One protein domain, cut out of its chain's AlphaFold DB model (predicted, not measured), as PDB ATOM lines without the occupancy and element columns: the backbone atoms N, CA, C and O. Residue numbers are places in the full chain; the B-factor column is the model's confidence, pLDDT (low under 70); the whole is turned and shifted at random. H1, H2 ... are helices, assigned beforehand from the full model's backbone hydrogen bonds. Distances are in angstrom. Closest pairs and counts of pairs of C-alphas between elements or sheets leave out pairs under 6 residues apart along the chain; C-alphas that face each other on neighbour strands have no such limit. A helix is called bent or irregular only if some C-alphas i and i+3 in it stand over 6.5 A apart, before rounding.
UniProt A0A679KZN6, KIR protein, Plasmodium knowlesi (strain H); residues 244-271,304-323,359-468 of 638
ATOM      1  N   MET A 244     -51.910 -10.054  -8.841       90.50
ATOM      2  CA  MET A 244     -52.997 -10.161  -7.874       90.50
ATOM      3  C   MET A 244     -52.481 -10.167  -6.426       90.50
ATOM      4  O   MET A 244     -51.317 -10.458  -6.148       90.50
ATOM      5  N   ASN A 245     -53.347  -9.817  -5.472       87.00
ATOM      6  CA  ASN A 245     -52.984  -9.734  -4.054       87.00
ATOM      7  C   ASN A 245     -52.553 -11.085  -3.453       87.00
ATOM      8  O   ASN A 245     -51.745 -11.105  -2.527       87.00
ATOM      9  N   ASP A 246     -53.094 -12.199  -3.939       87.62
ATOM     10  CA  ASP A 246     -52.765 -13.564  -3.507       87.62
ATOM     11  C   ASP A 246     -51.342 -13.984  -3.901       87.62
ATOM     12  O   ASP A 246     -50.719 -14.776  -3.197       87.62
ATOM     13  N   MET A 247     -50.767 -13.379  -4.945       91.19
ATOM     14  CA  MET A 247     -49.358 -13.573  -5.293       91.19
ATOM     15  C   MET A 247     -48.407 -13.113  -4.180       91.19
ATOM     16  O   MET A 247     -47.275 -13.585  -4.120       91.19
ATOM     17  N   LEU A 248     -48.841 -12.229  -3.269       91.06
ATOM     18  CA  LEU A 248     -48.048 -11.881  -2.085       91.06
ATOM     19  C   LEU A 248     -47.903 -13.065  -1.117       91.06
ATOM     20  O   LEU A 248     -46.875 -13.180  -0.461       91.06
ATOM     21  N   ALA A 249     -48.884 -13.970  -1.049       89.06
ATOM     22  CA  ALA A 249     -48.800 -15.160  -0.198       89.06
ATOM     23  C   ALA A 249     -47.755 -16.172  -0.704       89.06
ATOM     24  O   ALA A 249     -47.291 -17.016   0.054       89.06
ATOM     25  N   GLN A 250     -47.352 -16.063  -1.974       90.81
ATOM     26  CA  GLN A 250     -46.344 -16.921  -2.602       90.81
ATOM     27  C   GLN A 250     -44.909 -16.428  -2.360       90.81
ATOM     28  O   GLN A 250     -43.951 -17.091  -2.763       90.81
ATOM     29  N   LEU A 251     -44.741 -15.265  -1.723       93.56
ATOM     30  CA  LEU A 251     -43.423 -14.752  -1.374       93.56
ATOM     31  C   LEU A 251     -42.741 -15.681  -0.354       93.56
ATOM     32  O   LEU A 251     -43.409 -16.139   0.575       93.56
ATOM     33  N   PRO A 252     -41.432 -15.964  -0.491       94.38
ATOM     34  CA  PRO A 252     -40.698 -16.832   0.427       94.38
ATOM     35  C   PRO A 252     -40.902 -16.502   1.913       94.38
ATOM     36  O   PRO A 252     -41.137 -17.415   2.705       94.38
ATOM     37  N   SER A 253     -40.882 -15.220   2.287       94.00
ATOM     38  CA  SER A 253     -41.154 -14.768   3.656       94.00
ATOM     39  C   SER A 253     -42.575 -15.126   4.111       94.00
ATOM     40  O   SER A 253     -42.770 -15.650   5.208       94.00
ATOM     41  N   SER A 254     -43.567 -14.914   3.243       92.31
ATOM     42  CA  SER A 254     -44.984 -15.171   3.519       92.31
ATOM     43  C   SER A 254     -45.285 -16.663   3.630       92.31
ATOM     44  O   SER A 254     -46.012 -17.063   4.537       92.31
ATOM     45  N   LEU A 255     -44.665 -17.491   2.784       90.56
ATOM     46  CA  LEU A 255     -44.745 -18.951   2.870       90.56
ATOM     47  C   LEU A 255     -44.223 -19.460   4.218       90.56
ATOM     48  O   LEU A 255     -44.832 -20.335   4.828       90.56
ATOM     49  N   LEU A 256     -43.110 -18.902   4.706       90.69
ATOM     50  CA  LEU A 256     -42.578 -19.259   6.019       90.69
ATOM     51  C   LEU A 256     -43.508 -18.801   7.153       90.69
ATOM     52  O   LEU A 256     -43.751 -19.552   8.096       90.69
ATOM     53  N   TYR A 257     -44.067 -17.594   7.062       92.12
ATOM     54  CA  TYR A 257     -44.999 -17.085   8.073       92.12
ATOM     55  C   TYR A 257     -46.291 -17.888   8.134       92.12
ATOM     56  O   TYR A 257     -46.834 -18.076   9.219       92.12
ATOM     57  N   GLU A 258     -46.768 -18.403   7.003       89.25
ATOM     58  CA  GLU A 258     -47.907 -19.315   6.983       89.25
ATOM     59  C   GLU A 258     -47.608 -20.596   7.775       89.25
ATOM     60  O   GLU A 258     -48.452 -21.044   8.550       89.25
ATOM     61  N   GLU A 259     -46.398 -21.155   7.658       86.62
ATOM     62  CA  GLU A 259     -45.985 -22.306   8.473       86.62
ATOM     63  C   GLU A 259     -45.956 -21.977   9.972       86.62
ATOM     64  O   GLU A 259     -46.336 -22.820  10.784       86.62
ATOM     65  N   PHE A 260     -45.592 -20.749  10.356       88.19
ATOM     66  CA  PHE A 260     -45.619 -20.311  11.758       88.19
ATOM     67  C   PHE A 260     -47.035 -20.212  12.343       88.19
ATOM     68  O   PHE A 260     -47.210 -20.306  13.559       88.19
ATOM     69  N   GLU A 261     -48.062 -20.042  11.506       85.12
ATOM     70  CA  GLU A 261     -49.459 -19.994  11.956       85.12
ATOM     71  C   GLU A 261     -50.109 -21.385  12.080       85.12
ATOM     72  O   GLU A 261     -51.165 -21.511  12.711       85.12
ATOM     73  N   LYS A 262     -49.500 -22.439  11.515       80.25
ATOM     74  CA  LYS A 262     -50.045 -23.807  11.524       80.25
ATOM     75  C   LYS A 262     -49.813 -24.481  12.881       80.25
ATOM     76  O   LYS A 262     -48.682 -24.680  13.313       80.25
ATOM     77  N   LYS A 263     -50.894 -24.921  13.537       63.72
ATOM     78  CA  LYS A 263     -50.844 -25.649  14.830       63.72
ATOM     79  C   LYS A 263     -50.472 -27.135  14.699       63.72
ATOM     80  O   LYS A 263     -50.244 -27.811  15.695       63.72
ATOM     81  N   GLU A 264     -50.424 -27.660  13.476       58.72
ATOM     82  CA  GLU A 264     -50.410 -29.104  13.189       58.72
ATOM     83  C   GLU A 264     -49.033 -29.782  13.340       58.72
ATOM     84  O   GLU A 264     -48.951 -31.006  13.289       58.72
ATOM     85  N   ARG A 265     -47.947 -29.026  13.578       56.66
ATOM     86  CA  ARG A 265     -46.572 -29.571  13.696       56.66
ATOM     87  C   ARG A 265     -46.036 -29.673  15.132       56.66
ATOM     88  O   ARG A 265     -44.838 -29.859  15.341       56.66
ATOM     89  N   LEU A 266     -46.925 -29.605  16.124       52.84
ATOM     90  CA  LEU A 266     -46.654 -29.800  17.559       52.84
ATOM     91  C   LEU A 266     -45.813 -31.047  17.884       52.84
ATOM     92  O   LEU A 266     -45.051 -31.057  18.846       52.84
ATOM     93  N   ASN A 267     -45.946 -32.093  17.071       58.78
ATOM     94  CA  ASN A 267     -45.237 -33.364  17.200       58.78
ATOM     95  C   ASN A 267     -43.733 -33.295  16.875       58.78
ATOM     96  O   ASN A 267     -43.005 -34.211  17.253       58.78
ATOM     97  N   LYS A 268     -43.262 -32.250  16.179       61.19
ATOM     98  CA  LYS A 268     -41.834 -32.054  15.867       61.19
ATOM     99  C   LYS A 268     -41.058 -31.401  17.013       61.19
ATOM    100  O   LYS A 268     -39.830 -31.420  17.000       61.19
ATOM    101  N   CYS A 269     -41.755 -30.828  17.990       68.75
ATOM    102  CA  CYS A 269     -41.174 -30.400  19.255       68.75
ATOM    103  C   CYS A 269     -41.312 -31.515  20.293       68.75
ATOM    104  O   CYS A 269     -42.297 -32.253  20.301       68.75
ATOM    105  N   ASN A 270     -40.395 -31.570  21.255       70.50
ATOM    106  CA  ASN A 270     -40.632 -32.376  22.444       70.50
ATOM    107  C   ASN A 270     -41.751 -31.732  23.287       70.50
ATOM    108  O   ASN A 270     -41.586 -30.637  23.835       70.50
ATOM    109  N   SER A 271     -42.893 -32.414  23.386       70.38
ATOM    110  CA  SER A 271     -44.078 -31.931  24.098       70.38
ATOM    111  C   SER A 271     -43.835 -31.710  25.595       70.38
ATOM    112  O   SER A 271     -44.404 -30.777  26.161       70.38
ATOM    113  N   PHE A 304     -39.940 -25.554  14.304       81.25
ATOM    114  CA  PHE A 304     -40.033 -25.751  12.863       81.25
ATOM    115  C   PHE A 304     -38.739 -25.321  12.164       81.25
ATOM    116  O   PHE A 304     -38.123 -26.128  11.472       81.25
ATOM    117  N   ILE A 305     -38.266 -24.095  12.402       81.75
ATOM    118  CA  ILE A 305     -37.057 -23.580  11.734       81.75
ATOM    119  C   ILE A 305     -35.772 -24.319  12.129       81.75
ATOM    120  O   ILE A 305     -34.791 -24.276  11.387       81.75
ATOM    121  N   ASN A 306     -35.760 -24.996  13.277       77.88
ATOM    122  CA  ASN A 306     -34.594 -25.732  13.758       77.88
ATOM    123  C   ASN A 306     -34.589 -27.213  13.345       77.88
ATOM    124  O   ASN A 306     -33.527 -27.755  13.043       77.88
ATOM    125  N   ASN A 307     -35.752 -27.868  13.294       72.00
ATOM    126  CA  ASN A 307     -35.847 -29.312  13.046       72.00
ATOM    127  C   ASN A 307     -36.138 -29.682  11.585       72.00
ATOM    128  O   ASN A 307     -36.070 -30.860  11.230       72.00
ATOM    129  N   GLU A 308     -36.490 -28.723  10.727       67.25
ATOM    130  CA  GLU A 308     -36.902 -29.016   9.352       67.25
ATOM    131  C   GLU A 308     -35.694 -29.222   8.421       67.25
ATOM    132  O   GLU A 308     -35.219 -28.310   7.742       67.25
ATOM    133  N   THR A 309     -35.184 -30.453   8.373       61.78
ATOM    134  CA  THR A 309     -34.092 -30.856   7.469       61.78
ATOM    135  C   THR A 309     -34.513 -30.880   5.997       61.78
ATOM    136  O   THR A 309     -33.664 -30.684   5.129       61.78
ATOM    137  N   GLU A 310     -35.811 -31.050   5.718       64.94
ATOM    138  CA  GLU A 310     -36.414 -31.026   4.376       64.94
ATOM    139  C   GLU A 310     -36.565 -29.604   3.804       64.94
ATOM    140  O   GLU A 310     -36.858 -29.427   2.623       64.94
ATOM    141  N   ALA A 311     -36.356 -28.566   4.623       69.88
ATOM    142  CA  ALA A 311     -36.493 -27.175   4.201       69.88
ATOM    143  C   ALA A 311     -35.208 -26.562   3.624       69.88
ATOM    144  O   ALA A 311     -35.251 -25.409   3.208       69.88
ATOM    145  N   LYS A 312     -34.089 -27.298   3.561       77.25
ATOM    146  CA  LYS A 312     -32.785 -26.767   3.113       77.25
ATOM    147  C   LYS A 312     -32.802 -26.149   1.713       77.25
ATOM    148  O   LYS A 312     -32.080 -25.193   1.471       77.25
ATOM    149  N   ASP A 313     -33.653 -26.658   0.828       79.44
ATOM    150  CA  ASP A 313     -33.776 -26.162  -0.549       79.44
ATOM    151  C   ASP A 313     -34.758 -24.979  -0.682       79.44
ATOM    152  O   ASP A 313     -35.040 -24.510  -1.787       79.44
ATOM    153  N   LYS A 314     -35.349 -24.503   0.423       84.12
ATOM    154  CA  LYS A 314     -36.296 -23.381   0.404       84.12
ATOM    155  C   LYS A 314     -35.549 -22.052   0.363       84.12
ATOM    156  O   LYS A 314     -34.610 -21.837   1.117       84.12
ATOM    157  N   ALA A 315     -36.052 -21.115  -0.443       85.19
ATOM    158  CA  ALA A 315     -35.460 -19.782  -0.609       85.19
ATOM    159  C   ALA A 315     -35.352 -18.973   0.699       85.19
ATOM    160  O   ALA A 315     -34.501 -18.102   0.806       85.19
ATOM    161  N   TRP A 316     -36.192 -19.265   1.694       85.31
ATOM    162  CA  TRP A 316     -36.165 -18.623   3.009       85.31
ATOM    163  C   TRP A 316     -35.273 -19.340   4.033       85.31
ATOM    164  O   TRP A 316     -35.178 -18.868   5.163       85.31
ATOM    165  N   TYR A 317     -34.667 -20.489   3.701       84.38
ATOM    166  CA  TYR A 317     -34.006 -21.350   4.686       84.38
ATOM    167  C   TYR A 317     -32.846 -20.647   5.382       84.38
ATOM    168  O   TYR A 317     -32.802 -20.640   6.609       84.38
ATOM    169  N   ASP A 318     -31.936 -20.025   4.640       82.06
ATOM    170  CA  ASP A 318     -30.759 -19.376   5.231       82.06
ATOM    171  C   ASP A 318     -31.139 -18.172   6.112       82.06
ATOM    172  O   ASP A 318     -30.515 -17.938   7.144       82.06
ATOM    173  N   ASP A 319     -32.237 -17.484   5.788       81.75
ATOM    174  CA  ASP A 319     -32.746 -16.323   6.528       81.75
ATOM    175  C   ASP A 319     -33.844 -16.669   7.559       81.75
ATOM    176  O   ASP A 319     -34.413 -15.778   8.200       81.75
ATOM    177  N   ARG A 320     -34.158 -17.958   7.758       85.12
ATOM    178  CA  ARG A 320     -35.340 -18.430   8.515       85.12
ATOM    179  C   ARG A 320     -35.445 -17.883   9.936       85.12
ATOM    180  O   ARG A 320     -36.539 -17.601  10.414       85.12
ATOM    181  N   PHE A 321     -34.316 -17.706  10.605       81.06
ATOM    182  CA  PHE A 321     -34.263 -17.175  11.963       81.06
ATOM    183  C   PHE A 321     -34.465 -15.650  11.992       81.06
ATOM    184  O   PHE A 321     -35.206 -15.155  12.837       81.06
ATOM    185  N   HIS A 322     -33.904 -14.891  11.041       79.00
ATOM    186  CA  HIS A 322     -34.203 -13.455  10.915       79.00
ATOM    187  C   HIS A 322     -35.682 -13.222  10.592       79.00
ATOM    188  O   HIS A 322     -36.319 -12.325  11.152       79.00
ATOM    189  N   LEU A 323     -36.249 -14.063   9.725       86.31
ATOM    190  CA  LEU A 323     -37.672 -14.052   9.416       86.31
ATOM    191  C   LEU A 323     -38.519 -14.421  10.640       86.31
ATOM    192  O   LEU A 323     -39.514 -13.742  10.892       86.31
ATOM    193  N   GLY A 359     -27.094 -27.621  20.626       50.06
ATOM    194  CA  GLY A 359     -26.141 -28.101  19.608       50.06
ATOM    195  C   GLY A 359     -25.936 -27.252  18.353       50.06
ATOM    196  O   GLY A 359     -24.971 -27.495  17.633       50.06
ATOM    197  N   GLN A 360     -26.772 -26.245  18.092       53.03
ATOM    198  CA  GLN A 360     -26.407 -25.135  17.210       53.03
ATOM    199  C   GLN A 360     -26.437 -23.862  18.035       53.03
ATOM    200  O   GLN A 360     -27.493 -23.450  18.516       53.03
ATOM    201  N   ASP A 361     -25.268 -23.256  18.204       49.62
ATOM    202  CA  ASP A 361     -25.172 -21.899  18.699       49.62
ATOM    203  C   ASP A 361     -25.917 -21.006  17.693       49.62
ATOM    204  O   ASP A 361     -25.367 -20.580  16.686       49.62
ATOM    205  N   CYS A 362     -27.177 -20.667  17.984       53.22
ATOM    206  CA  CYS A 362     -27.902 -19.552  17.351       53.22
ATOM    207  C   CYS A 362     -27.270 -18.187  17.719       53.22
ATOM    208  O   CYS A 362     -27.886 -17.134  17.570       53.22
ATOM    209  N   LYS A 363     -26.054 -18.228  18.270       43.31
ATOM    210  CA  LYS A 363     -25.347 -17.183  18.997       43.31
ATOM    211  C   LYS A 363     -24.961 -16.024  18.078       43.31
ATOM    212  O   LYS A 363     -25.032 -14.889  18.515       43.31
ATOM    213  N   ASP A 364     -24.741 -16.302  16.795       47.72
ATOM    214  CA  ASP A 364     -24.348 -15.299  15.795       47.72
ATOM    215  C   ASP A 364     -25.543 -14.572  15.136       47.72
ATOM    216  O   ASP A 364     -25.361 -13.727  14.266       47.72
ATOM    217  N   MET A 365     -26.791 -14.914  15.484       48.53
ATOM    218  CA  MET A 365     -27.983 -14.453  14.745       48.53
ATOM    219  C   MET A 365     -28.734 -13.288  15.385       48.53
ATOM    220  O   MET A 365     -29.576 -12.653  14.741       48.53
ATOM    221  N   TRP A 366     -28.467 -13.062  16.666       49.56
ATOM    222  CA  TRP A 366     -29.228 -12.175  17.532       49.56
ATOM    223  C   TRP A 366     -28.480 -10.889  17.882       49.56
ATOM    224  O   TRP A 366     -29.137  -9.910  18.229       49.56
ATOM    225  N   GLU A 367     -27.145 -10.881  17.821       47.38
ATOM    226  CA  GLU A 367     -26.407  -9.915  18.635       47.38
ATOM    227  C   GLU A 367     -26.531  -8.451  18.193       47.38
ATOM    228  O   GLU A 367     -26.696  -7.643  19.095       47.38
ATOM    229  N   ASP A 368     -26.679  -8.080  16.908       49.25
ATOM    230  CA  ASP A 368     -26.610  -6.630  16.600       49.25
ATOM    231  C   ASP A 368     -27.543  -6.064  15.502       49.25
ATOM    232  O   ASP A 368     -27.792  -4.861  15.435       49.25
ATOM    233  N   VAL A 369     -28.160  -6.877  14.638       51.12
ATOM    234  CA  VAL A 369     -28.658  -6.316  13.359       51.12
ATOM    235  C   VAL A 369     -30.140  -5.879  13.386       51.12
ATOM    236  O   VAL A 369     -30.515  -4.863  12.799       51.12
ATOM    237  N   LEU A 370     -31.035  -6.565  14.103       51.84
ATOM    238  CA  LEU A 370     -32.462  -6.183  14.112       51.84
ATOM    239  C   LEU A 370     -32.816  -5.128  15.176       51.84
ATOM    240  O   LEU A 370     -33.843  -4.463  15.027       51.84
ATOM    241  N   LEU A 371     -32.017  -5.006  16.245       54.22
ATOM    242  CA  LEU A 371     -32.475  -4.427  17.517       54.22
ATOM    243  C   LEU A 371     -31.432  -3.592  18.276       54.22
ATOM    244  O   LEU A 371     -31.664  -3.298  19.455       54.22
ATOM    245  N   ASP A 372     -30.334  -3.184  17.629       48.81
ATOM    246  CA  ASP A 372     -29.439  -2.205  18.243       48.81
ATOM    247  C   ASP A 372     -30.174  -0.874  18.508       48.81
ATOM    248  O   ASP A 372     -31.147  -0.473  17.857       48.81
ATOM    249  N   SER A 373     -29.736  -0.313  19.618       49.03
ATOM    250  CA  SER A 373     -30.307   0.600  20.573       49.03
ATOM    251  C   SER A 373     -30.649   2.002  20.041       49.03
ATOM    252  O   SER A 373     -30.087   2.510  19.086       49.03
ATOM    253  N   GLU A 374     -31.605   2.639  20.730       47.75
ATOM    254  CA  GLU A 374     -31.867   4.094  20.784       47.75
ATOM    255  C   GLU A 374     -33.065   4.705  20.034       47.75
ATOM    256  O   GLU A 374     -33.454   5.814  20.396       47.75
ATOM    257  N   THR A 375     -33.771   4.040  19.105       45.75
ATOM    258  CA  THR A 375     -34.928   4.699  18.429       45.75
ATOM    259  C   THR A 375     -36.144   3.784  18.150       45.75
ATOM    260  O   THR A 375     -36.121   2.992  17.204       45.75
ATOM    261  N   PRO A 376     -37.244   3.879  18.936       45.16
ATOM    262  CA  PRO A 376     -38.418   2.995  18.816       45.16
ATOM    263  C   PRO A 376     -39.365   3.307  17.636       45.16
ATOM    264  O   PRO A 376     -39.574   4.463  17.272       45.16
ATOM    265  N   GLY A 377     -40.020   2.259  17.110       52.34
ATOM    266  CA  GLY A 377     -41.233   2.323  16.272       52.34
ATOM    267  C   GLY A 377     -41.013   2.187  14.759       52.34
ATOM    268  O   GLY A 377     -41.217   1.116  14.177       52.34
ATOM    269  N   GLU A 378     -40.608   3.275  14.100       53.97
ATOM    270  CA  GLU A 378     -40.480   3.327  12.631       53.97
ATOM    271  C   GLU A 378     -39.296   2.492  12.113       53.97
ATOM    272  O   GLU A 378     -39.385   1.874  11.048       53.97
ATOM    273  N   ASN A 379     -38.225   2.374  12.905       64.81
ATOM    274  CA  ASN A 379     -37.049   1.583  12.544       64.81
ATOM    275  C   ASN A 379     -37.337   0.077  12.472       64.81
ATOM    276  O   ASN A 379     -36.920  -0.550  11.505       64.81
ATOM    277  N   PHE A 380     -38.108  -0.509  13.399       74.12
ATOM    278  CA  PHE A 380     -38.454  -1.938  13.322       74.12
ATOM    279  C   PHE A 380     -39.291  -2.255  12.074       74.12
ATOM    280  O   PHE A 380     -39.009  -3.215  11.360       74.12
ATOM    281  N   SER A 381     -40.288  -1.417  11.766       78.88
ATOM    282  CA  SER A 381     -41.154  -1.616  10.596       78.88
ATOM    283  C   SER A 381     -40.382  -1.538   9.275       78.88
ATOM    284  O   SER A 381     -40.627  -2.348   8.377       78.88
ATOM    285  N   ASN A 382     -39.439  -0.595   9.167       82.06
ATOM    286  CA  ASN A 382     -38.573  -0.455   7.996       82.06
ATOM    287  C   ASN A 382     -37.556  -1.602   7.902       82.06
ATOM    288  O   ASN A 382     -37.407  -2.192   6.834       82.06
ATOM    289  N   ARG A 383     -36.916  -1.974   9.019       80.69
ATOM    290  CA  ARG A 383     -35.983  -3.111   9.099       80.69
ATOM    291  C   ARG A 383     -36.661  -4.404   8.660       80.69
ATOM    292  O   ARG A 383     -36.174  -5.060   7.745       80.69
ATOM    293  N   LYS A 384     -37.833  -4.712   9.224       85.38
ATOM    294  CA  LYS A 384     -38.658  -5.865   8.836       85.38
ATOM    295  C   LYS A 384     -38.971  -5.872   7.342       85.38
ATOM    296  O   LYS A 384     -38.738  -6.876   6.680       85.38
ATOM    297  N   ALA A 385     -39.451  -4.747   6.803       88.69
ATOM    298  CA  ALA A 385     -39.783  -4.645   5.383       88.69
ATOM    299  C   ALA A 385     -38.571  -4.902   4.469       88.69
ATOM    300  O   ALA A 385     -38.735  -5.505   3.414       88.69
ATOM    301  N   LEU A 386     -37.368  -4.471   4.865       87.88
ATOM    302  CA  LEU A 386     -36.139  -4.720   4.107       87.88
ATOM    303  C   LEU A 386     -35.671  -6.167   4.179       87.88
ATOM    304  O   LEU A 386     -35.266  -6.717   3.163       87.88
ATOM    305  N   TYR A 387     -35.727  -6.778   5.359       85.44
ATOM    306  CA  TYR A 387     -35.373  -8.184   5.513       85.44
ATOM    307  C   TYR A 387     -36.282  -9.089   4.688       85.44
ATOM    308  O   TYR A 387     -35.784  -9.903   3.916       85.44
ATOM    309  N   GLU A 388     -37.599  -8.897   4.802       91.00
ATOM    310  CA  GLU A 388     -38.587  -9.600   3.979       91.00
ATOM    311  C   GLU A 388     -38.284  -9.388   2.496       91.00
ATOM    312  O   GLU A 388     -38.135 -10.351   1.754       91.00
ATOM    313  N   TYR A 389     -38.073  -8.137   2.083       92.69
ATOM    314  CA  TYR A 389     -37.744  -7.803   0.702       92.69
ATOM    315  C   TYR A 389     -36.481  -8.497   0.184       92.69
ATOM    316  O   TYR A 389     -36.485  -8.975  -0.944       92.69
ATOM    317  N   PHE A 390     -35.402  -8.567   0.965       89.50
ATOM    318  CA  PHE A 390     -34.164  -9.206   0.511       89.50
ATOM    319  C   PHE A 390     -34.343 -10.708   0.283       89.50
ATOM    320  O   PHE A 390     -33.797 -11.236  -0.685       89.50
ATOM    321  N   VAL A 391     -35.147 -11.365   1.120       89.81
ATOM    322  CA  VAL A 391     -35.511 -12.778   0.951       89.81
ATOM    323  C   VAL A 391     -36.485 -12.962  -0.220       89.81
ATOM    324  O   VAL A 391     -36.368 -13.900  -1.006       89.81
ATOM    325  N   ASP A 392     -37.410 -12.021  -0.389       93.88
ATOM    326  CA  ASP A 392     -38.460 -12.073  -1.405       93.88
ATOM    327  C   ASP A 392     -38.013 -11.567  -2.782       93.88
ATOM    328  O   ASP A 392     -38.738 -11.742  -3.766       93.88
ATOM    329  N   TYR A 393     -36.827 -10.951  -2.879       91.12
ATOM    330  CA  TYR A 393     -36.376 -10.209  -4.056       91.12
ATOM    331  C   TYR A 393     -36.446 -11.043  -5.332       91.12
ATOM    332  O   TYR A 393     -36.985 -10.569  -6.325       91.12
ATOM    333  N   GLY A 394     -35.953 -12.285  -5.318       89.19
ATOM    334  CA  GLY A 394     -35.961 -13.138  -6.513       89.19
ATOM    335  C   GLY A 394     -37.376 -13.426  -7.030       89.19
ATOM    336  O   GLY A 394     -37.632 -13.378  -8.234       89.19
ATOM    337  N   THR A 395     -38.324 -13.652  -6.118       91.75
ATOM    338  CA  THR A 395     -39.735 -13.875  -6.461       91.75
ATOM    339  C   THR A 395     -40.394 -12.583  -6.940       91.75
ATOM    340  O   THR A 395     -41.075 -12.592  -7.964       91.75
ATOM    341  N   LEU A 396     -40.144 -11.453  -6.271       91.19
ATOM    342  CA  LEU A 396     -40.635 -10.135  -6.689       91.19
ATOM    343  C   LEU A 396     -40.084  -9.722  -8.060       91.19
ATOM    344  O   LEU A 396     -40.828  -9.204  -8.889       91.19
ATOM    345  N   GLU A 397     -38.808  -9.988  -8.328       87.56
ATOM    346  CA  GLU A 397     -38.153  -9.709  -9.607       87.56
ATOM    347  C   GLU A 397     -38.812 -10.499 -10.745       87.56
ATOM    348  O   GLU A 397     -39.111  -9.937 -11.802       87.56
ATOM    349  N   SER A 398     -39.116 -11.778 -10.496       87.12
ATOM    350  CA  SER A 398     -39.860 -12.648 -11.413       87.12
ATOM    351  C   SER A 398     -41.295 -12.161 -11.635       87.12
ATOM    352  O   SER A 398     -41.729 -11.982 -12.777       87.12
ATOM    353  N   HIS A 399     -42.018 -11.851 -10.552       90.75
ATOM    354  CA  HIS A 399     -43.376 -11.312 -10.618       90.75
ATOM    355  C   HIS A 399     -43.405 -10.035 -11.451       90.75
ATOM    356  O   HIS A 399     -44.239  -9.909 -12.340       90.75
ATOM    357  N   LEU A 400     -42.462  -9.119 -11.243       87.94
ATOM    358  CA  LEU A 400     -42.399  -7.843 -11.952       87.94
ATOM    359  C   LEU A 400     -41.802  -7.959 -13.364       87.94
ATOM    360  O   LEU A 400     -41.977  -7.047 -14.168       87.94
ATOM    361  N   GLY A 401     -41.160  -9.083 -13.704       82.94
ATOM    362  CA  GLY A 401     -40.510  -9.292 -15.001       82.94
ATOM    363  C   GLY A 401     -39.230  -8.467 -15.185       82.94
ATOM    364  O   GLY A 401     -38.872  -8.128 -16.308       82.94
ATOM    365  N   ILE A 402     -38.544  -8.125 -14.091       75.25
ATOM    366  CA  ILE A 402     -37.374  -7.228 -14.084       75.25
ATOM    367  C   ILE A 402     -36.122  -7.894 -14.697       75.25
ATOM    368  O   ILE A 402     -35.207  -7.197 -15.138       75.25
ATOM    369  N   SER A 403     -36.083  -9.229 -14.770       62.03
ATOM    370  CA  SER A 403     -34.930 -10.021 -15.227       62.03
ATOM    371  C   SER A 403     -34.949 -10.421 -16.718       62.03
ATOM    372  O   SER A 403     -34.103 -11.203 -17.150       62.03
ATOM    373  N   GLY A 404     -35.869  -9.882 -17.533       53.78
ATOM    374  CA  GLY A 404     -36.008 -10.211 -18.962       53.78
ATOM    375  C   GLY A 404     -35.581  -9.103 -19.936       53.78
ATOM    376  O   GLY A 404     -35.668  -7.913 -19.637       53.78
ATOM    377  N   ILE A 405     -35.162  -9.492 -21.149       45.81
ATOM    378  CA  ILE A 405     -35.047  -8.579 -22.296       45.81
ATOM    379  C   ILE A 405     -36.454  -8.069 -22.636       45.81
ATOM    380  O   ILE A 405     -37.276  -8.814 -23.154       45.81
ATOM    381  N   GLY A 406     -36.692  -6.783 -22.378       50.22
ATOM    382  CA  GLY A 406     -37.667  -5.972 -23.101       50.22
ATOM    383  C   GLY A 406     -39.139  -6.166 -22.744       50.22
ATOM    384  O   GLY A 406     -39.883  -6.741 -23.525       50.22
ATOM    385  N   THR A 407     -39.601  -5.489 -21.696       48.94
ATOM    386  CA  THR A 407     -40.882  -4.768 -21.753       48.94
ATOM    387  C   THR A 407     -40.767  -3.464 -20.964       48.94
ATOM    388  O   THR A 407     -40.439  -3.438 -19.784       48.94
ATOM    389  N   THR A 408     -41.017  -2.338 -21.631       53.19
ATOM    390  CA  THR A 408     -41.115  -1.000 -21.019       53.19
ATOM    391  C   THR A 408     -42.473  -0.759 -20.351       53.19
ATOM    392  O   THR A 408     -42.645   0.227 -19.633       53.19
ATOM    393  N   ALA A 409     -43.448  -1.647 -20.573       67.19
ATOM    394  CA  ALA A 409     -44.783  -1.556 -19.999       67.19
ATOM    395  C   ALA A 409     -44.818  -2.161 -18.587       67.19
ATOM    396  O   ALA A 409     -44.529  -3.340 -18.395       67.19
ATOM    397  N   LYS A 410     -45.204  -1.349 -17.597       80.69
ATOM    398  CA  LYS A 410     -45.392  -1.801 -16.213       80.69
ATOM    399  C   LYS A 410     -46.578  -2.768 -16.131       80.69
ATOM    400  O   LYS A 410     -47.668  -2.416 -16.581       80.69
ATOM    401  N   LYS A 411     -46.375  -3.928 -15.498       90.12
ATOM    402  CA  LYS A 411     -47.445  -4.886 -15.168       90.12
ATOM    403  C   LYS A 411     -48.562  -4.219 -14.364       90.12
ATOM    404  O   LYS A 411     -48.282  -3.362 -13.520       90.12
ATOM    405  N   LYS A 412     -49.811  -4.608 -14.610       92.88
ATOM    406  CA  LYS A 412     -50.983  -4.169 -13.844       92.88
ATOM    407  C   LYS A 412     -51.041  -4.908 -12.509       92.88
ATOM    408  O   LYS A 412     -50.778  -6.104 -12.452       92.88
ATOM    409  N   CYS A 413     -51.388  -4.209 -11.436       91.50
ATOM    410  CA  CYS A 413     -51.405  -4.777 -10.091       91.50
ATOM    411  C   CYS A 413     -52.594  -4.306  -9.258       91.50
ATOM    412  O   CYS A 413     -53.078  -3.181  -9.402       91.50
ATOM    413  N   GLU A 414     -53.040  -5.166  -8.347       89.38
ATOM    414  CA  GLU A 414     -54.038  -4.804  -7.347       89.38
ATOM    415  C   GLU A 414     -53.458  -3.891  -6.257       89.38
ATOM    416  O   GLU A 414     -52.246  -3.799  -6.033       89.38
ATOM    417  N   LYS A 415     -54.361  -3.232  -5.526       89.38
ATOM    418  CA  LYS A 415     -54.020  -2.266  -4.480       89.38
ATOM    419  C   LYS A 415     -53.037  -2.803  -3.430       89.38
ATOM    420  O   LYS A 415     -52.082  -2.097  -3.123       89.38
ATOM    421  N   LYS A 416     -53.226  -4.013  -2.877       88.62
ATOM    422  CA  LYS A 416     -52.337  -4.493  -1.797       88.62
ATOM    423  C   LYS A 416     -50.945  -4.829  -2.325       88.62
ATOM    424  O   LYS A 416     -49.965  -4.562  -1.637       88.62
ATOM    425  N   TYR A 417     -50.847  -5.360  -3.547       88.94
ATOM    426  CA  TYR A 417     -49.557  -5.593  -4.203       88.94
ATOM    427  C   TYR A 417     -48.810  -4.271  -4.432       88.94
ATOM    428  O   TYR A 417     -47.637  -4.142  -4.079       88.94
ATOM    429  N   TYR A 418     -49.509  -3.248  -4.934       87.75
ATOM    430  CA  TYR A 418     -48.956  -1.901  -5.089       87.75
ATOM    431  C   TYR A 418     -48.494  -1.293  -3.750       87.75
ATOM    432  O   TYR A 418     -47.400  -0.735  -3.648       87.75
ATOM    433  N   GLU A 419     -49.298  -1.429  -2.693       87.75
ATOM    434  CA  GLU A 419     -48.951  -0.972  -1.342       87.75
ATOM    435  C   GLU A 419     -47.725  -1.700  -0.769       87.75
ATOM    436  O   GLU A 419     -46.885  -1.060  -0.132       87.75
ATOM    437  N   HIS A 420     -47.579  -3.001  -1.035       88.44
ATOM    438  CA  HIS A 420     -46.412  -3.785  -0.631       88.44
ATOM    439  C   HIS A 420     -45.118  -3.255  -1.275       88.44
ATOM    440  O   HIS A 420     -44.160  -2.962  -0.559       88.44
ATOM    441  N   ILE A 421     -45.113  -3.008  -2.593       89.81
ATOM    442  CA  ILE A 421     -43.969  -2.395  -3.301       89.81
ATOM    443  C   ILE A 421     -43.615  -1.018  -2.714       89.81
ATOM    444  O   ILE A 421     -42.445  -0.696  -2.486       89.81
ATOM    445  N   ASN A 422     -44.627  -0.192  -2.435       87.31
ATOM    446  CA  ASN A 422     -44.407   1.131  -1.853       87.31
ATOM    447  C   ASN A 422     -43.805   1.057  -0.449       87.31
ATOM    448  O   ASN A 422     -42.970   1.891  -0.100       87.31
ATOM    449  N   LYS A 423     -44.206   0.070   0.358       88.25
ATOM    450  CA  LYS A 423     -43.630  -0.161   1.689       88.25
ATOM    451  C   LYS A 423     -42.131  -0.461   1.594       88.25
ATOM    452  O   LYS A 423     -41.360   0.125   2.347       88.25
ATOM    453  N   ILE A 424     -41.723  -1.294   0.635       90.31
ATOM    454  CA  ILE A 424     -40.311  -1.610   0.363       90.31
ATOM    455  C   ILE A 424     -39.545  -0.345  -0.035       90.31
ATOM    456  O   ILE A 424     -38.511  -0.029   0.549       90.31
ATOM    457  N   THR A 425     -40.090   0.422  -0.982       87.94
ATOM    458  CA  THR A 425     -39.479   1.673  -1.459       87.94
ATOM    459  C   THR A 425     -39.261   2.666  -0.317       87.94
ATOM    460  O   THR A 425     -38.175   3.228  -0.168       87.94
ATOM    461  N   LYS A 426     -40.278   2.854   0.533       87.19
ATOM    462  CA  LYS A 426     -40.189   3.713   1.720       87.19
ATOM    463  C   LYS A 426     -39.113   3.232   2.692       87.19
ATOM    464  O   LYS A 426     -38.317   4.049   3.143       87.19
ATOM    465  N   ALA A 427     -39.059   1.930   2.964       87.56
ATOM    466  CA  ALA A 427     -38.083   1.348   3.877       87.56
ATOM    467  C   ALA A 427     -36.639   1.492   3.361       87.56
ATOM    468  O   ALA A 427     -35.768   1.928   4.113       87.56
ATOM    469  N   CYS A 428     -36.392   1.222   2.072       87.81
ATOM    470  CA  CYS A 428     -35.082   1.428   1.447       87.81
ATOM    471  C   CYS A 428     -34.619   2.885   1.546       87.81
ATOM    472  O   CYS A 428     -33.455   3.121   1.865       87.81
ATOM    473  N   ASN A 429     -35.507   3.855   1.308       86.81
ATOM    474  CA  ASN A 429     -35.165   5.274   1.420       86.81
ATOM    475  C   ASN A 429     -34.870   5.670   2.873       86.81
ATOM    476  O   ASN A 429     -33.806   6.219   3.146       86.81
ATOM    477  N   ALA A 430     -35.765   5.323   3.804       84.31
ATOM    478  CA  ALA A 430     -35.626   5.672   5.215       84.31
ATOM    479  C   ALA A 430     -34.328   5.121   5.825       84.31
ATOM    480  O   ALA A 430     -33.582   5.861   6.464       84.31
ATOM    481  N   ILE A 431     -34.015   3.845   5.577       82.19
ATOM    482  CA  ILE A 431     -32.790   3.223   6.093       82.19
ATOM    483  C   ILE A 431     -31.545   3.708   5.345       82.19
ATOM    484  O   ILE A 431     -30.503   3.914   5.962       82.19
ATOM    485  N   SER A 432     -31.647   3.977   4.039       84.25
ATOM    486  CA  SER A 432     -30.545   4.602   3.303       84.25
ATOM    487  C   SER A 432     -30.176   5.967   3.854       84.25
ATOM    488  O   SER A 432     -29.005   6.317   3.803       84.25
ATOM    489  N   ASP A 433     -31.143   6.747   4.328       82.81
ATOM    490  CA  ASP A 433     -30.885   8.061   4.914       82.81
ATOM    491  C   ASP A 433     -30.399   7.951   6.362       82.81
ATOM    492  O   ASP A 433     -29.485   8.679   6.748       82.81
ATOM    493  N   TYR A 434     -30.929   6.993   7.131       77.88
ATOM    494  CA  TYR A 434     -30.419   6.653   8.463       77.88
ATOM    495  C   TYR A 434     -28.923   6.297   8.411       77.88
ATOM    496  O   TYR A 434     -28.121   6.911   9.110       77.88
ATOM    497  N   CYS A 435     -28.528   5.408   7.494       78.56
ATOM    498  CA  CYS A 435     -27.152   4.922   7.368       78.56
ATOM    499  C   CYS A 435     -26.192   5.842   6.588       78.56
ATOM    500  O   CYS A 435     -25.057   5.447   6.335       78.56
ATOM    501  N   LYS A 436     -26.625   7.044   6.174       76.81
ATOM    502  CA  LYS A 436     -25.786   8.045   5.475       76.81
ATOM    503  C   LYS A 436     -25.179   9.105   6.393       76.81
ATOM    504  O   LYS A 436     -24.315   9.841   5.931       76.81
ATOM    505  N   LYS A 437     -25.689   9.284   7.616       58.16
ATOM    506  CA  LYS A 437     -25.323  10.439   8.450       58.16
ATOM    507  C   LYS A 437     -23.826  10.419   8.787       58.16
ATOM    508  O   LYS A 437     -23.381   9.558   9.543       58.16
ATOM    509  N   GLU A 438     -23.082  11.391   8.255       44.38
ATOM    510  CA  GLU A 438     -21.710  11.674   8.683       44.38
ATOM    511  C   GLU A 438     -21.711  12.009  10.183       44.38
ATOM    512  O   GLU A 438     -22.468  12.874  10.631       44.38
ATOM    513  N   GLY A 439     -20.878  11.305  10.958       53.28
ATOM    514  CA  GLY A 439     -20.631  11.618  12.368       53.28
ATOM    515  C   GLY A 439     -21.263  10.708  13.430       53.28
ATOM    516  O   GLY A 439     -21.499  11.192  14.534       53.28
ATOM    517  N   GLY A 440     -21.505   9.414  13.173       49.59
ATOM    518  CA  GLY A 440     -21.811   8.502  14.295       49.59
ATOM    519  C   GLY A 440     -22.243   7.064  14.001       49.59
ATOM    520  O   GLY A 440     -22.210   6.253  14.917       49.59
ATOM    521  N   HIS A 441     -22.615   6.713  12.764       58.66
ATOM    522  CA  HIS A 441     -23.180   5.384  12.455       58.66
ATOM    523  C   HIS A 441     -22.317   4.528  11.511       58.66
ATOM    524  O   HIS A 441     -22.774   3.499  11.027       58.66
ATOM    525  N   GLU A 442     -21.065   4.918  11.247       51.84
ATOM    526  CA  GLU A 442     -20.126   4.080  10.475       51.84
ATOM    527  C   GLU A 442     -19.755   2.784  11.214       51.84
ATOM    528  O   GLU A 442     -19.453   1.784  10.572       51.84
ATOM    529  N   ASN A 443     -19.845   2.792  12.549       55.75
ATOM    530  CA  ASN A 443     -19.608   1.628  13.408       55.75
ATOM    531  C   ASN A 443     -20.908   0.909  13.825       55.75
ATOM    532  O   ASN A 443     -20.845  -0.015  14.629       55.75
ATOM    533  N   ASP A 444     -22.075   1.334  13.320       70.62
ATOM    534  CA  ASP A 444     -23.351   0.641  13.549       70.62
ATOM    535  C   ASP A 444     -23.364  -0.634  12.687       70.62
ATOM    536  O   ASP A 444     -23.227  -0.592  11.454       70.62
ATOM    537  N   GLU A 445     -23.473  -1.792  13.336       71.62
ATOM    538  CA  GLU A 445     -23.390  -3.088  12.660       71.62
ATOM    539  C   GLU A 445     -24.547  -3.290  11.677       71.62
ATOM    540  O   GLU A 445     -24.365  -3.844  10.587       71.62
ATOM    541  N   TYR A 446     -25.729  -2.752  11.998       75.81
ATOM    542  CA  TYR A 446     -26.858  -2.781  11.082       75.81
ATOM    543  C   TYR A 446     -26.599  -1.975   9.818       75.81
ATOM    544  O   TYR A 446     -26.877  -2.454   8.717       75.81
ATOM    545  N   CYS A 447     -26.064  -0.768   9.946       79.00
ATOM    546  CA  CYS A 447     -25.725   0.049   8.797       79.00
ATOM    547  C   CYS A 447     -24.601  -0.566   7.973       79.00
ATOM    548  O   CYS A 447     -24.667  -0.511   6.746       79.00
ATOM    549  N   THR A 448     -23.635  -1.230   8.606       78.69
ATOM    550  CA  THR A 448     -22.609  -2.013   7.905       78.69
ATOM    551  C   THR A 448     -23.241  -3.137   7.078       78.69
ATOM    552  O   THR A 448     -23.008  -3.233   5.868       78.69
ATOM    553  N   TRP A 449     -24.118  -3.937   7.692       78.69
ATOM    554  CA  TRP A 449     -24.859  -5.003   7.014       78.69
ATOM    555  C   TRP A 449     -25.736  -4.471   5.869       78.69
ATOM    556  O   TRP A 449     -25.699  -4.991   4.749       78.69
ATOM    557  N   PHE A 450     -26.506  -3.410   6.124       83.25
ATOM    558  CA  PHE A 450     -27.410  -2.818   5.145       83.25
ATOM    559  C   PHE A 450     -26.636  -2.226   3.971       83.25
ATOM    560  O   PHE A 450     -26.976  -2.504   2.822       83.25
ATOM    561  N   ASN A 451     -25.578  -1.454   4.231       83.62
ATOM    562  CA  ASN A 451     -24.763  -0.838   3.187       83.62
ATOM    563  C   ASN A 451     -24.093  -1.895   2.296       83.62
ATOM    564  O   ASN A 451     -24.033  -1.697   1.082       83.62
ATOM    565  N   GLY A 452     -23.705  -3.051   2.848       83.19
ATOM    566  CA  GLY A 452     -23.206  -4.188   2.063       83.19
ATOM    567  C   GLY A 452     -24.230  -4.777   1.079       83.19
ATOM    568  O   GLY A 452     -23.852  -5.322   0.043       83.19
ATOM    569  N   LYS A 453     -25.534  -4.646   1.359       83.19
ATOM    570  CA  LYS A 453     -26.625  -5.126   0.489       83.19
ATOM    571  C   LYS A 453     -27.232  -4.022  -0.385       83.19
ATOM    572  O   LYS A 453     -27.717  -4.297  -1.482       83.19
ATOM    573  N   LYS A 454     -27.205  -2.772   0.073       83.00
ATOM    574  CA  LYS A 454     -27.915  -1.624  -0.509       83.00
ATOM    575  C   LYS A 454     -27.708  -1.476  -2.013       83.00
ATOM    576  O   LYS A 454     -28.687  -1.253  -2.722       83.00
ATOM    577  N   GLU A 455     -26.486  -1.645  -2.509       83.44
ATOM    578  CA  GLU A 455     -26.188  -1.496  -3.938       83.44
ATOM    579  C   GLU A 455     -26.926  -2.511  -4.823       83.44
ATOM    580  O   GLU A 455     -27.282  -2.197  -5.956       83.44
ATOM    581  N   ASN A 456     -27.239  -3.698  -4.303       85.12
ATOM    582  CA  ASN A 456     -27.922  -4.744  -5.065       85.12
ATOM    583  C   ASN A 456     -29.452  -4.642  -5.008       85.12
ATOM    584  O   ASN A 456     -30.123  -5.120  -5.925       85.12
ATOM    585  N   TYR A 457     -29.998  -4.006  -3.967       87.12
ATOM    586  CA  TYR A 457     -31.432  -4.070  -3.661       87.12
ATOM    587  C   TYR A 457     -32.120  -2.708  -3.511       87.12
ATOM    588  O   TYR A 457     -33.278  -2.577  -3.902       87.12
ATOM    589  N   CYS A 458     -31.438  -1.704  -2.955       89.12
ATOM    590  CA  CYS A 458     -32.007  -0.401  -2.588       89.12
ATOM    591  C   CYS A 458     -31.372   0.785  -3.333       89.12
ATOM    592  O   CYS A 458     -31.651   1.939  -2.999       89.12
ATOM    593  N   ASN A 459     -30.515   0.549  -4.331       85.31
ATOM    594  CA  ASN A 459     -30.016   1.636  -5.167       85.31
ATOM    595  C   ASN A 459     -31.158   2.254  -6.003       85.31
ATOM    596  O   ASN A 459     -32.217   1.649  -6.200       85.31
ATOM    597  N   LYS A 460     -30.948   3.477  -6.501       81.25
ATOM    598  CA  LYS A 460     -31.993   4.233  -7.212       81.25
ATOM    599  C   LYS A 460     -32.564   3.470  -8.413       81.25
ATOM    600  O   LYS A 460     -33.774   3.498  -8.620       81.25
ATOM    601  N   ASP A 461     -31.723   2.753  -9.152       82.56
ATOM    602  CA  ASP A 461     -32.126   2.023 -10.358       82.56
ATOM    603  C   ASP A 461     -32.953   0.776 -10.038       82.56
ATOM    604  O   ASP A 461     -33.918   0.468 -10.738       82.56
ATOM    605  N   LYS A 462     -32.600   0.053  -8.971       84.38
ATOM    606  CA  LYS A 462     -33.328  -1.125  -8.486       84.38
ATOM    607  C   LYS A 462     -34.701  -0.726  -7.965       84.38
ATOM    608  O   LYS A 462     -35.698  -1.321  -8.365       84.38
ATOM    609  N   ILE A 463     -34.768   0.338  -7.170       84.50
ATOM    610  CA  ILE A 463     -36.033   0.869  -6.654       84.50
ATOM    611  C   ILE A 463     -36.925   1.403  -7.770       84.50
ATOM    612  O   ILE A 463     -38.118   1.116  -7.781       84.50
ATOM    613  N   ALA A 464     -36.368   2.100  -8.763       84.75
ATOM    614  CA  ALA A 464     -37.141   2.577  -9.908       84.75
ATOM    615  C   ALA A 464     -37.775   1.434 -10.728       84.75
ATOM    616  O   ALA A 464     -38.818   1.631 -11.355       84.75
ATOM    617  N   LYS A 465     -37.161   0.243 -10.711       85.25
ATOM    618  CA  LYS A 465     -37.674  -0.967 -11.373       85.25
ATOM    619  C   LYS A 465     -38.748  -1.689 -10.560       85.25
ATOM    620  O   LYS A 465     -39.582  -2.367 -11.155       85.25
ATOM    621  N   LEU A 466     -38.780  -1.520  -9.238       86.56
ATOM    622  CA  LEU A 466     -39.849  -2.041  -8.387       86.56
ATOM    623  C   LEU A 466     -41.112  -1.194  -8.531       86.56
ATOM    624  O   LEU A 466     -41.411  -0.320  -7.721       86.56
ATOM    625  N   THR A 467     -41.866  -1.417  -9.600       88.19
ATOM    626  CA  THR A 467     -43.059  -0.623  -9.880       88.19
ATOM    627  C   THR A 467     -44.073  -1.412 -10.693       88.19
ATOM    628  O   THR A 467     -43.722  -2.202 -11.566       88.19
ATOM    629  N   CYS A 468     -45.350  -1.168 -10.424       88.69
ATOM    630  CA  CYS A 468     -46.471  -1.714 -11.175       88.69
ATOM    631  C   CYS A 468     -47.530  -0.623 -11.385       88.69
ATOM    632  O   CYS A 468     -47.512   0.415 -10.717       88.69
TER     633      CYS A 468
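AT A GLANCE: This is residues 244 to 271, 304 to 323 and 359 to 468 of the 638 residues of the protein "KIR protein" of Plasmodium knowlesi (strain H) (UniProt A0A679KZN6). Two long helices, H6 and H7, cross to make the core, with H8 and H9 close to it. H2 leads from the core out to H3 and H4 at one end. The 158 printed residues, all helix in class, have nine named helices, H1 to H9 in chain order, and no named strand. The whole is compact, radius of gyration of the C-alphas 17.4 A, spanning 53 by 43 by 27 A.

HOW THE PARTS SIT: The hub H6, residues 378 to 400, is irregular, with C-alphas 391 and 394 7.5 A apart, and has a kink of 71 degrees near residue 394. Its residues 379 to 389 touch residues 423 to 431 of H7, residues 415 to 434, at a steep tilt of 55 degrees, opposite ways; the closest C-alphas, Asn 382 and Ala 427, are 4.5 A apart. H2, residues 252 to 261, touches residues 388 to 395 of H6, closest C-alphas Pro 252 and Asp 392, 5.6 A. H5, residues 320 to 323, only just touches H6, with 3 pairs of C-alphas within 8 A, closest Leu 323 and Glu 388, 7.1 A. H1, residues 245 to 250, touches H7, closest C-alphas Asn 245 and Tyr 417, 5.4 A. H8, residues 445 to 457, irregular with C-alphas 452 and 455 7.2 A apart, is close to but not clearly touching H6. H9, residues 460 to 465, is close to but not clearly touching H7. H3, residues 263 to 268, irregular with C-alphas 264 and 267 7.8 A apart, only just touches H4, residues 304 to 307, with 3 pairs within 8 A. Every O i to N i+4 pair is within hydrogen-bond range in H2, H7 and H9, 17 of 19 in H6, 7 of 9 in H8, and 0 of 2 in H1 and H3, whose i+3 counts are 3 of 3 and 1 of 3.

IN THESE COORDINATES: H7 is 28.4 A long, H6 27.1 A. C-alpha 245 begins H1 at (-52.984, -9.734, -4.054); C-alpha 465 ends H9 at (-37.674, -0.967, -11.373).

THE WHOLE: Cuts leave C-alphas 271 and 304 13.4 A apart, and 323 and 359 20.8 A. The links H4 to H5 and H6 to H7 are long. Residues under pLDDT 70 include 359 to 379.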